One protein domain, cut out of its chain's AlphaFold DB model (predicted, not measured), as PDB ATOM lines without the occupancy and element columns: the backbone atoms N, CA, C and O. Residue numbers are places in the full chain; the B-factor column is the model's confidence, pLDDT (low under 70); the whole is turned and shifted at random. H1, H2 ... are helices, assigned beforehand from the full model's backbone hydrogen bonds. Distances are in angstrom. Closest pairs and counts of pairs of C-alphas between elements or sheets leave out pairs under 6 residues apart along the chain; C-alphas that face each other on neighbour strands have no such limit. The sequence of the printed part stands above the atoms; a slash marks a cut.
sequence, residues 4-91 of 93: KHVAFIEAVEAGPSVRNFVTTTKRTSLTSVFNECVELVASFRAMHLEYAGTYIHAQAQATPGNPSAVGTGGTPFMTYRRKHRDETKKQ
ATOM      1  N   LYS A   4      47.735 107.256  65.082       98.50
ATOM      2  CA  LYS A   4      49.172 107.337  64.767       98.50
ATOM      3  C   LYS A   4      50.038 106.404  65.626       98.50
ATOM      4  O   LYS A   4      51.081 105.963  65.164       98.50
ATOM      5  N   HIS A   5      49.623 106.099  66.859       98.62
ATOM      6  CA  HIS A   5      50.349 105.158  67.720       98.62
ATOM      7  C   HIS A   5      50.112 103.715  67.267       98.62
ATOM      8  O   HIS A   5      51.040 102.915  67.287       98.62
ATOM      9  N   VAL A   6      48.887 103.401  66.828       98.50
ATOM     10  CA  VAL A   6      48.557 102.092  66.246       98.50
ATOM     11  C   VAL A   6      49.379 101.860  64.980       98.50
ATOM     12  O   VAL A   6      50.109 100.878  64.919       98.50
ATOM     13  N   ALA A   7      49.373 102.821  64.047       98.56
ATOM     14  CA  ALA A   7      50.145 102.733  62.806       98.56
ATOM     15  C   ALA A   7      51.654 102.543  63.052       98.56
ATOM     16  O   ALA A   7      52.327 101.837  62.307       98.56
ATOM     17  N   PHE A   8      52.196 103.148  64.113       98.56
ATOM     18  CA  PHE A   8      53.589 102.930  64.502       98.56
ATOM     19  C   PHE A   8      53.847 101.490  64.968       98.56
ATOM     20  O   PHE A   8      54.836 100.892  64.555       98.56
ATOM     21  N   ILE A   9      52.967 100.920  65.799       98.38
ATOM     22  CA  ILE A   9      53.099  99.530  66.265       98.38
ATOM     23  C   ILE A   9      53.023  98.559  65.083       98.38
ATOM     24  O   ILE A   9      53.872  97.680  64.974       98.38
ATOM     25  N   GLU A  10      52.065  98.760  64.178       98.44
ATOM     26  CA  GLU A  10      51.904  97.940  62.970       98.44
ATOM     27  C   GLU A  10      53.145  98.013  62.067       98.44
ATOM     28  O   GLU A  10      53.617  96.992  61.570       98.44
ATOM     29  N   ALA A  11      53.729  99.203  61.899       98.38
ATOM     30  CA  ALA A  11      54.958  99.371  61.128       98.38
ATOM     31  C   ALA A  11      56.160  98.652  61.767       98.38
ATOM     32  O   ALA A  11      56.985  98.085  61.051       98.38
ATOM     33  N   VAL A  12      56.264  98.658  63.102       98.00
ATOM     34  CA  VAL A  12      57.304  97.909  63.829       98.00
ATOM     35  C   VAL A  12      57.098  96.399  63.681       98.00
ATOM     36  O   VAL A  12      58.071  95.682  63.469       98.00
ATOM     37  N   GLU A  13      55.854  95.918  63.755       97.94
ATOM     38  CA  GLU A  13      55.511  94.498  63.593       97.94
ATOM     39  C   GLU A  13      55.785  93.980  62.173       97.94
ATOM     40  O   GLU A  13      56.288  92.871  62.013       97.94
ATOM     41  N   ALA A  14      55.523  94.793  61.145       98.19
ATOM     42  CA  ALA A  14      55.822  94.460  59.750       98.19
ATOM     43  C   ALA A  14      57.328  94.493  59.411       98.19
ATOM     44  O   ALA A  14      57.740  94.026  58.346       98.19
ATOM     45  N   GLY A  15      58.153  95.072  60.288       97.75
ATOM     46  CA  GLY A  15      59.596  95.179  60.114       97.75
ATOM     47  C   GLY A  15      60.358  93.869  60.374       97.75
ATOM     48  O   GLY A  15      59.807  92.878  60.857       97.75
ATOM     49  N   PRO A  16      61.668  93.833  60.074       97.69
ATOM     50  CA  PRO A  16      62.502  92.672  60.368       97.69
ATOM     51  C   PRO A  16      62.664  92.453  61.881       97.69
ATOM     52  O   PRO A  16      62.822  93.393  62.659       97.69
ATOM     53  N   SER A  17      62.716  91.187  62.302       97.88
ATOM     54  CA  SER A  17      62.920  90.831  63.712       97.88
ATOM     55  C   SER A  17      64.348  91.132  64.175       97.88
ATOM     56  O   SER A  17      65.306  90.461  63.778       97.88
ATOM     57  N   VAL A  18      64.479  92.090  65.098       97.75
ATOM     58  CA  VAL A  18      65.745  92.398  65.785       97.75
ATOM     59  C   VAL A  18      66.272  91.173  66.532       97.75
ATOM     60  O   VAL A  18      67.463  90.880  66.466       97.75
ATOM     61  N   ARG A  19      65.387  90.409  67.188       97.81
ATOM     62  CA  ARG A  19      65.766  89.183  67.904       97.81
ATOM     63  C   ARG A  19      66.427  88.183  66.958       97.81
ATOM     64  O   ARG A  19      67.517  87.703  67.252       97.81
ATOM     65  N   ASN A  20      65.816  87.930  65.799       98.19
ATOM     66  CA  ASN A  20      66.378  87.016  64.802       98.19
ATOM     67  C   ASN A  20      67.726  87.526  64.287       98.19
ATOM     68  O   ASN A  20      68.678  86.755  64.214       98.19
ATOM     69  N   PHE A  21      67.835  88.825  63.990       98.19
ATOM     70  CA  PHE A  21      69.091  89.426  63.547       98.19
ATOM     71  C   PHE A  21      70.226  89.216  64.562       98.19
ATOM     72  O   PHE A  21      71.321  88.801  64.179       98.19
ATOM     73  N   VAL A  22      69.968  89.450  65.853       98.25
ATOM     74  CA  VAL A  22      70.948  89.240  66.931       98.25
ATOM     75  C   VAL A  22      71.331  87.761  67.040       98.25
ATOM     76  O   VAL A  22      72.522  87.438  67.031       98.25
ATOM     77  N   THR A  23      70.346  86.855  67.061       97.56
ATOM     78  CA  THR A  23      70.574  85.403  67.155       97.56
ATOM     79  C   THR A  23      71.370  84.856  65.965       97.56
ATOM     80  O   THR A  23      72.263  84.032  66.153       97.56
ATOM     81  N   THR A  24      71.089  85.311  64.742       97.81
ATOM     82  CA  THR A  24      71.804  84.871  63.533       97.81
ATOM     83  C   THR A  24      73.217  85.447  63.466       97.81
ATOM     84  O   THR A  24      74.144  84.746  63.067       97.81
ATOM     85  N   THR A  25      73.395  86.702  63.887       97.19
ATOM     86  CA  THR A  25      74.686  87.404  63.837       97.19
ATOM     87  C   THR A  25      75.691  86.858  64.859       97.19
ATOM     88  O   THR A  25      76.895  86.949  64.630       97.19
ATOM     89  N   LYS A  26      75.221  86.283  65.979       94.00
ATOM     90  CA  LYS A  26      76.045  85.626  67.019       94.00
ATOM     91  C   LYS A  26      77.197  86.492  67.558       94.00
ATOM     92  O   LYS A  26      78.254  85.982  67.927       94.00
ATOM     93  N   ARG A  27      77.008  87.814  67.610       98.19
ATOM     94  CA  ARG A  27      77.982  88.749  68.195       98.19
ATOM     95  C   ARG A  27      77.639  88.998  69.655       98.19
ATOM     96  O   ARG A  27      76.596  89.575  69.945       98.19
ATOM     97  N   THR A  28      78.561  88.649  70.550       97.94
ATOM     98  CA  THR A  28      78.383  88.754  72.007       97.94
ATOM     99  C   THR A  28      77.942  90.144  72.463       97.94
ATOM    100  O   THR A  28      77.068  90.252  73.315       97.94
ATOM    101  N   SER A  29      78.484  91.214  71.870       98.12
ATOM    102  CA  SER A  29      78.088  92.585  72.211       98.12
ATOM    103  C   SER A  29      76.621  92.880  71.886       98.12
ATOM    104  O   SER A  29      75.933  93.500  72.690       98.12
ATOM    105  N   LEU A  30      76.116  92.397  70.746       98.38
ATOM    106  CA  LEU A  30      74.714  92.574  70.354       98.38
ATOM    107  C   LEU A  30      73.778  91.737  71.225       98.38
ATOM    108  O   LEU A  30      72.743  92.236  71.657       98.38
ATOM    109  N   THR A  31      74.160  90.492  71.520       98.50
ATOM    110  CA  THR A  31      73.424  89.626  72.450       98.50
ATOM    111  C   THR A  31      73.329  90.258  73.835       98.50
ATOM    112  O   THR A  31      72.245  90.306  74.407       98.50
ATOM    113  N   SER A  32      74.438  90.800  74.351       98.44
ATOM    114  CA  SER A  32      74.476  91.456  75.661       98.44
ATOM    115  C   SER A  32      73.507  92.634  75.728       98.44
ATOM    116  O   SER A  32      72.671  92.679  76.624       98.44
ATOM    117  N   VAL A  33      73.576  93.552  74.757       98.50
ATOM    118  CA  VAL A  33      72.712  94.743  74.731       98.50
ATOM    119  C   VAL A  33      71.243  94.357  74.543       98.50
ATOM    120  O   VAL A  33      70.370  94.895  75.217       98.50
ATOM    121  N   PHE A  34      70.951  93.391  73.668       98.69
ATOM    122  CA  PHE A  34      69.584  92.902  73.488       98.69
ATOM    123  C   PHE A  34      69.019  92.315  74.789       98.69
ATOM    124  O   PHE A  34      67.904  92.656  75.187       98.69
ATOM    125  N   ASN A  35      69.792  91.468  75.475       98.62
ATOM    126  CA  ASN A  35      69.376  90.856  76.735       98.62
ATOM    127  C   ASN A  35      69.202  91.893  77.850       98.62
ATOM    128  O   ASN A  35      68.257  91.784  78.628       98.62
ATOM    129  N   GLU A  36      70.043  92.927  77.891       98.69
ATOM    130  CA  GLU A  36      69.887  94.054  78.812       98.69
ATOM    131  C   GLU A  36      68.563  94.799  78.575       98.69
ATOM    132  O   GLU A  36      67.813  95.043  79.521       98.69
ATOM    133  N   CYS A  37      68.200  95.079  77.317       98.75
ATOM    134  CA  CYS A  37      66.901  95.679  76.998       98.75
ATOM    135  C   CYS A  37      65.723  94.802  77.454       98.75
ATOM    136  O   CYS A  37      64.750  95.316  78.012       98.75
ATOM    137  N   VAL A  38      65.799  93.483  77.241       98.69
ATOM    138  CA  VAL A  38      64.764  92.539  77.696       98.69
ATOM    139  C   VAL A  38      64.643  92.556  79.225       98.69
ATOM    140  O   VAL A  38      63.526  92.600  79.748       98.69
ATOM    141  N   GLU A  39      65.767  92.580  79.944       98.56
ATOM    142  CA  GLU A  39      65.779  92.601  81.410       98.56
ATOM    143  C   GLU A  39      65.219  93.910  81.980       98.56
ATOM    144  O   GLU A  39      64.453  93.884  82.946       98.56
ATOM    145  N   LEU A  40      65.502  95.056  81.352       98.69
ATOM    146  CA  LEU A  40      64.914  96.341  81.748       98.69
ATOM    147  C   LEU A  40      63.381  96.315  81.650       98.69
ATOM    148  O   LEU A  40      62.685  96.742  82.577       98.69
ATOM    149  N   VAL A  41      62.827  95.750  80.572       98.69
ATOM    150  CA  VAL A  41      61.368  95.590  80.424       98.69
ATOM    151  C   VAL A  41      60.814  94.599  81.453       98.69
ATOM    152  O   VAL A  41      59.737  94.826  82.015       98.69
ATOM    153  N   ALA A  42      61.532  93.509  81.737       98.56
ATOM    154  CA  ALA A  42      61.132  92.537  82.750       98.56
ATOM    155  C   ALA A  42      61.110  93.155  84.160       98.56
ATOM    156  O   ALA A  42      60.155  92.927  84.909       98.56
ATOM    157  N   SER A  43      62.105  93.978  84.488       98.56
ATOM    158  CA  SER A  43      62.215  94.722  85.746       98.56
ATOM    159  C   SER A  43      61.083  95.736  85.901       98.56
ATOM    160  O   SER A  43      60.406  95.758  86.930       98.56
ATOM    161  N   PHE A  44      60.777  96.496  84.844       98.75
ATOM    162  CA  PHE A  44      59.613  97.383  84.819       98.75
ATOM    163  C   PHE A  44      58.302  96.624  85.091       98.75
ATOM    164  O   PHE A  44      57.484  97.043  85.914       98.75
ATOM    165  N   ARG A  45      58.096  95.467  84.446       98.56
ATOM    166  CA  ARG A  45      56.894  94.637  84.658       98.56
ATOM    167  C   ARG A  45      56.837  94.034  86.063       98.56
ATOM    168  O   ARG A  45      55.740  93.877  86.594       98.56
ATOM    169  N   ALA A  46      57.980  93.705  86.664       98.44
ATOM    170  CA  ALA A  46      58.052  93.226  88.040       98.44
ATOM    171  C   ALA A  46      57.619  94.314  89.034       98.44
ATOM    172  O   ALA A  46      56.712  94.063  89.825       98.44
ATOM    173  N   MET A  47      58.167  95.526  88.902       98.56
ATOM    174  CA  MET A  47      57.769  96.694  89.699       98.56
ATOM    175  C   MET A  47      56.266  96.981  89.554       98.56
ATOM    176  O   MET A  47      55.544  97.173  90.528       98.56
ATOM    177  N   HIS A  48      55.748  96.935  88.325       98.06
ATOM    178  CA  HIS A  48      54.328  97.166  88.071       98.06
ATOM    179  C   HIS A  48      53.423  96.079  88.682       98.06
ATOM    180  O   HIS A  48      52.319  96.377  89.139       98.06
ATOM    181  N   LEU A  49      53.862  94.816  88.688       97.44
ATOM    182  CA  LEU A  49      53.141  93.727  89.350       97.44
ATOM    183  C   LEU A  49      53.127  93.912  90.871       97.44
ATOM    184  O   LEU A  49      52.086  93.692  91.487       97.44
ATOM    185  N   GLU A  50      54.247  94.332  91.458       97.94
ATOM    186  CA  GLU A  50      54.334  94.669  92.881       97.94
ATOM    187  C   GLU A  50      53.352  95.787  93.235       97.94
ATOM    188  O   GLU A  50      52.534  95.622  94.138       97.94
ATOM    189  N   TYR A  51      53.328  96.869  92.456       97.19
ATOM    190  CA  TYR A  51      52.404  97.981  92.683       97.19
ATOM    191  C   TYR A  51      50.942  97.544  92.578       97.19
ATOM    192  O   TYR A  51      50.119  97.936  93.401       97.19
ATOM    193  N   ALA A  52      50.603  96.693  91.608       94.56
ATOM    194  CA  ALA A  52      49.255  96.143  91.501       94.56
ATOM    195  C   ALA A  52      48.895  95.256  92.715       94.56
ATOM    196  O   ALA A  52      47.749  95.258  93.169       94.56
ATOM    197  N   GLY A  53      49.871  94.535  93.272       93.56
ATOM    198  CA  GLY A  53      49.719  93.784  94.517       93.56
ATOM    199  C   GLY A  53      49.441  94.693  95.716       93.56
ATOM    200  O   GLY A  53      48.454  94.493  96.419       93.56
ATOM    201  N   THR A  54      50.265  95.720  95.909       94.19
ATOM    202  CA  THR A  54      50.188  96.631  97.060       94.19
ATOM    203  C   THR A  54      48.963  97.541  97.006       94.19
ATOM    204  O   THR A  54      48.206  97.622  97.969       94.19
ATOM    205  N   TYR A  55      48.736  98.212  95.877       92.19
ATOM    206  CA  TYR A  55      47.747  99.290  95.773       92.19
ATOM    207  C   TYR A  55      46.364  98.839  95.308       92.19
ATOM    208  O   TYR A  55      45.427  99.624  95.362       92.19
ATOM    209  N   ILE A  56      46.209  97.603  94.830       90.50
ATOM    210  CA  ILE A  56      44.901  97.106  94.380       90.50
ATOM    211  C   ILE A  56      44.531  95.860  95.167       90.50
ATOM    212  O   ILE A  56      43.520  95.847  95.864       90.50
ATOM    213  N   HIS A  57      45.353  94.813  95.076       90.19
ATOM    214  CA  HIS A  57      44.997  93.525  95.657       90.19
ATOM    215  C   HIS A  57      44.926  93.583  97.189       90.19
ATOM    216  O   HIS A  57      43.886  93.250  97.752       90.19
ATOM    217  N   ALA A  58      45.981  94.059  97.858       90.06
ATOM    218  CA  ALA A  58      46.030  94.132  99.318       90.06
ATOM    219  C   ALA A  58      44.993  95.114  99.895       90.06
ATOM    220  O   ALA A  58      44.274  94.770 100.831       90.06
ATOM    221  N   GLN A  59      44.850  96.304  99.298       90.06
ATOM    222  CA  GLN A  59      43.864  97.300  99.741       90.06
ATOM    223  C   GLN A  59      42.419  96.792  99.643       90.06
ATOM    224  O   GLN A  59      41.612  97.042 100.538       90.06
ATOM    225  N   ALA A  60      42.094  96.042  98.587       87.31
ATOM    226  CA  ALA A  60      40.766  95.467  98.416       87.31
ATOM    227  C   ALA A  60      40.426  94.387  99.454       87.31
ATOM    228  O   ALA A  60      39.257  94.223  99.780       87.31
ATOM    229  N   GLN A  61      41.419  93.671  99.996       83.81
ATOM    230  CA  GLN A  61      41.177  92.722 101.092       83.81
ATOM    231  C   GLN A  61      40.911  93.433 102.427       83.81
ATOM    232  O   GLN A  61      40.185  92.913 103.267       83.81
ATOM    233  N   ALA A  62      41.487  94.623 102.625       83.50
ATOM    234  CA  ALA A  62      41.331  95.400 103.854       83.50
ATOM    235  C   ALA A  62      40.007  96.186 103.926       83.50
ATOM    236  O   ALA A  62      39.610  96.606 105.009       83.50
ATOM    237  N   THR A  63      39.326  96.394 102.792       77.62
ATOM    238  CA  THR A  63      38.097  97.200 102.717       77.62
ATOM    239  C   THR A  63      36.944  96.372 102.142       77.62
ATOM    240  O   THR A  63      36.971  96.040 100.954       77.62
ATOM    241  N   PRO A  64      35.906  96.054 102.936       73.88
ATOM    242  CA  PRO A  64      34.717  95.373 102.437       73.88
ATOM    243  C   PRO A  64      34.078  96.145 101.273       73.88
ATOM    244  O   PRO A  64      33.885  97.356 101.360       73.88
ATOM    245  N   GLY A  65      33.732  95.446 100.187       71.50
ATOM    246  CA  GLY A  65      32.997  96.030  99.057       71.50
ATOM    247  C   GLY A  65      33.835  96.484  97.858       71.50
ATOM    248  O   GLY A  65      33.274  97.101  96.959       71.50
ATOM    249  N   ASN A  66      35.134  96.159  97.796       66.44
ATOM    250  CA  ASN A  66      35.963  96.394  96.609       66.44
ATOM    251  C   ASN A  66      36.287  95.074  95.869       66.44
ATOM    252  O   ASN A  66      37.259  94.395  96.216       66.44
ATOM    253  N   PRO A  67      35.499  94.656  94.857       68.69
ATOM    254  CA  PRO A  67      35.794  93.456  94.082       68.69
ATOM    255  C   PRO A  67      37.102  93.639  93.300       68.69
ATOM    256  O   PRO A  67      37.176  94.433  92.369       68.69
ATOM    257  N   SER A  68      38.141  92.878  93.651       72.31
ATOM    258  CA  SER A  68      39.475  92.971  93.027       72.31
ATOM    259  C   SER A  68      39.880  91.721  92.246       72.31
ATOM    260  O   SER A  68      41.051  91.525  91.932       72.31
ATOM    261  N   ALA A  69      38.928  90.850  91.906       78.12
ATOM    262  CA  ALA A  69      39.217  89.672  91.086       78.12
ATOM    263  C   ALA A  69      39.574  90.043  89.631       78.12
ATOM    264  O   ALA A  69      40.332  89.332  88.970       78.12
ATOM    265  N   VAL A  70      39.048  91.170  89.138       86.81
ATOM    266  CA  VAL A  70      39.195  91.637  87.757       86.81
ATOM    267  C   VAL A  70      39.670  93.088  87.769       86.81
ATOM    268  O   VAL A  70      39.158  93.911  88.518       86.81
ATOM    269  N   GLY A  71      40.687  93.402  86.965       86.12
ATOM    270  CA  GLY A  71      41.164  94.773  86.795       86.12
ATOM    271  C   GLY A  71      40.241  95.580  85.882       86.12
ATOM    272  O   GLY A  71      39.431  95.021  85.151       86.12
ATOM    273  N   THR A  72      40.419  96.899  85.832       90.38
ATOM    274  CA  THR A  72      39.597  97.798  84.992       90.38
ATOM    275  C   THR A  72      39.657  97.489  83.492       90.38
ATOM    276  O   THR A  72      38.743  97.835  82.755       90.38
ATOM    277  N   GLY A  73      40.703  96.793  83.038       89.56
ATOM    278  CA  GLY A  73      40.813  96.264  81.676       89.56
ATOM    279  C   GLY A  73      40.087  94.932  81.436       89.56
ATOM    280  O   GLY A  73      40.310  94.320  80.399       89.56
ATOM    281  N   GLY A  74      39.295  94.435  82.392       90.19
ATOM    282  CA  GLY A  74      38.498  93.211  82.247       90.19
ATOM    283  C   GLY A  74      39.268  91.894  82.414       90.19
ATOM    284  O   GLY A  74      38.743  90.837  82.083       90.19
ATOM    285  N   THR A  75      40.505  91.920  82.924       90.12
ATOM    286  CA  THR A  75      41.355  90.720  83.066       90.12
ATOM    287  C   THR A  75      41.618  90.351  84.529       90.12
ATOM    288  O   THR A  75      41.620  91.238  85.387       90.12
ATOM    289  N   PRO A  76      41.918  89.071  84.838       92.50
ATOM    290  CA  PRO A  76      42.470  88.680  86.135       92.50
ATOM    291  C   PRO A  76      43.886  89.258  86.276       92.50
ATOM    292  O   PRO A  76      44.889  88.623  85.933       92.50
ATOM    293  N   PHE A  77      43.965  90.516  86.714       91.94
ATOM    294  CA  PHE A  77      45.119  91.376  86.456       91.94
ATOM    295  C   PHE A  77      46.412  90.862  87.089       91.94
ATOM    296  O   PHE A  77      47.463  90.984  86.468       91.94
ATOM    297  N   MET A  78      46.363  90.250  88.279       93.94
ATOM    298  CA  MET A  78      47.557  89.690  88.924       93.94
ATOM    299  C   MET A  78      48.159  88.549  88.100       93.94
ATOM    300  O   MET A  78      49.358  88.550  87.816       93.94
ATOM    301  N   THR A  79      47.326  87.603  87.655       94.69
ATOM    302  CA  THR A  79      47.750  86.485  86.801       94.69
ATOM    303  C   THR A  79      48.245  86.988  85.450       94.69
ATOM    304  O   THR A  79      49.300  86.568  84.976       94.69
ATOM    305  N   TYR A  80      47.519  87.928  84.846       94.94
ATOM    306  CA  TYR A  80      47.841  88.456  83.525       94.94
ATOM    307  C   TYR A  80      49.158  89.251  83.514       94.94
ATOM    308  O   TYR A  80      50.024  89.017  82.674       94.94
ATOM    309  N   ARG A  81      49.375  90.118  84.510       95.56
ATOM    310  CA  ARG A  81      50.625  90.880  84.670       95.56
ATOM    311  C   ARG A  81      51.817  89.971  84.965       95.56
ATOM    312  O   ARG A  81      52.898  90.186  84.417       95.56
ATOM    313  N   ARG A  82      51.625  88.929  85.786       97.25
ATOM    314  CA  ARG A  82      52.652  87.904  86.032       97.25
ATOM    315  C   ARG A  82      53.038  87.189  84.738       97.25
ATOM    316  O   ARG A  82      54.225  87.116  84.436       97.25
ATOM    317  N   LYS A  83      52.049  86.753  83.950       97.62
ATOM    318  CA  LYS A  83      52.266  86.139  82.633       97.62
ATOM    319  C   LYS A  83      53.129  87.038  81.743       97.62
ATOM    320  O   LYS A  83      54.144  86.575  81.237       97.62
ATOM    321  N   HIS A  84      52.799  88.325  81.615       97.75
ATOM    322  CA  HIS A  84      53.581  89.264  80.796       97.75
ATOM    323  C   HIS A  84      55.025  89.419  81.262       97.75
ATOM    324  O   HIS A  84      55.934  89.461  80.431       97.75
ATOM    325  N   ARG A  85      55.263  89.520  82.574       98.19
ATOM    326  CA  ARG A  85      56.626  89.556  83.127       98.19
ATOM    327  C   ARG A  85      57.395  88.293  82.731       98.19
ATOM    328  O   ARG A  85      58.499  88.395  82.207       98.19
ATOM    329  N   ASP A  86      56.797  87.124  82.936       98.19
ATOM    330  CA  ASP A  86      57.457  85.835  82.709       98.19
ATOM    331  C   ASP A  86      57.703  85.564  81.214       98.19
ATOM    332  O   ASP A  86      58.762  85.065  80.844       98.19
ATOM    333  N   GLU A  87      56.777  85.953  80.335       98.44
ATOM    334  CA  GLU A  87      56.957  85.883  78.877       98.44
ATOM    335  C   GLU A  87      58.086  86.789  78.382       98.44
ATOM    336  O   GLU A  87      58.794  86.403  77.455       98.44
ATOM    337  N   THR A  88      58.292  87.947  79.024       98.44
ATOM    338  CA  THR A  88      59.413  88.858  78.713       98.44
ATOM    339  C   THR A  88      60.741  88.201  79.032       98.44
ATOM    340  O   THR A  88      61.622  88.163  78.183       98.44
ATOM    341  N   LYS A  89      60.866  87.630  80.236       97.56
ATOM    342  CA  LYS A  89      62.103  86.979  80.689       97.56
ATOM    343  C   LYS A  89      62.531  85.833  79.776       97.56
ATOM    344  O   LYS A  89      63.716  85.573  79.640       97.56
ATOM    345  N   LYS A  90      61.574  85.172  79.120       98.19
ATOM    346  CA  LYS A  90      61.827  84.100  78.146       98.19
ATOM    347  C   LYS A  90      62.327  84.596  76.781       98.19
ATOM    348  O   LYS A  90      62.637  83.763  75.937       98.19
ATOM    349  N   GLN A  91      62.365  85.908  76.532       97.94
ATOM    350  CA  GLN A  91      62.776  86.457  75.233       97.94
ATOM    351  C   GLN A  91      64.282  86.643  75.076       97.94
ATOM    352  O   GLN A  91      64.714  86.841  73.938       97.94
TER     353      GLN A  91
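What this domain is: This is residues 4 to 91 of the 93 residues of the protein "Indoleamine 2,3-dioxygenase 2" of Candidatus Planktophila sp (UniProt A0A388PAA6). One long helix, H3, makes the long axis; H2 folds back beside its beginning, H4 beside its middle, and H1 sticks out. The 88 printed residues include four named helices, H1 to H4, and no named strand: all helix. The whole is flat, 56 by 30 by 16 A, and only just loose, close to extended; the radius of gyration of the C-alphas is 17.6 A.

How they stand to each other: H1, residues 4 to 13, stands free. Find H2, residues 18 to 25, and H3, residues 28 to 62, a hairpin; the closest C-alphas, 22 and 31, are 6.1 A apart. H3 and H4, residues 77 to 89, form another; C-alphas 45 and 85, the closest, are 5.3 A apart. In H1, H2 and H4 every O i to N i+4 pair is within hydrogen-bond range; in H3, 29 of 31.

Where its parts are: Find C-alpha 4 at (49.172, 107.337, 64.767), where H1 begins; H3 runs 49.3 A to C-alpha 62 at (41.331, 95.400, 103.854).

The domain as a whole: The printed part has no cut; residues 63 to 76 are a long link, with pLDDT under 70 at 66 to 67.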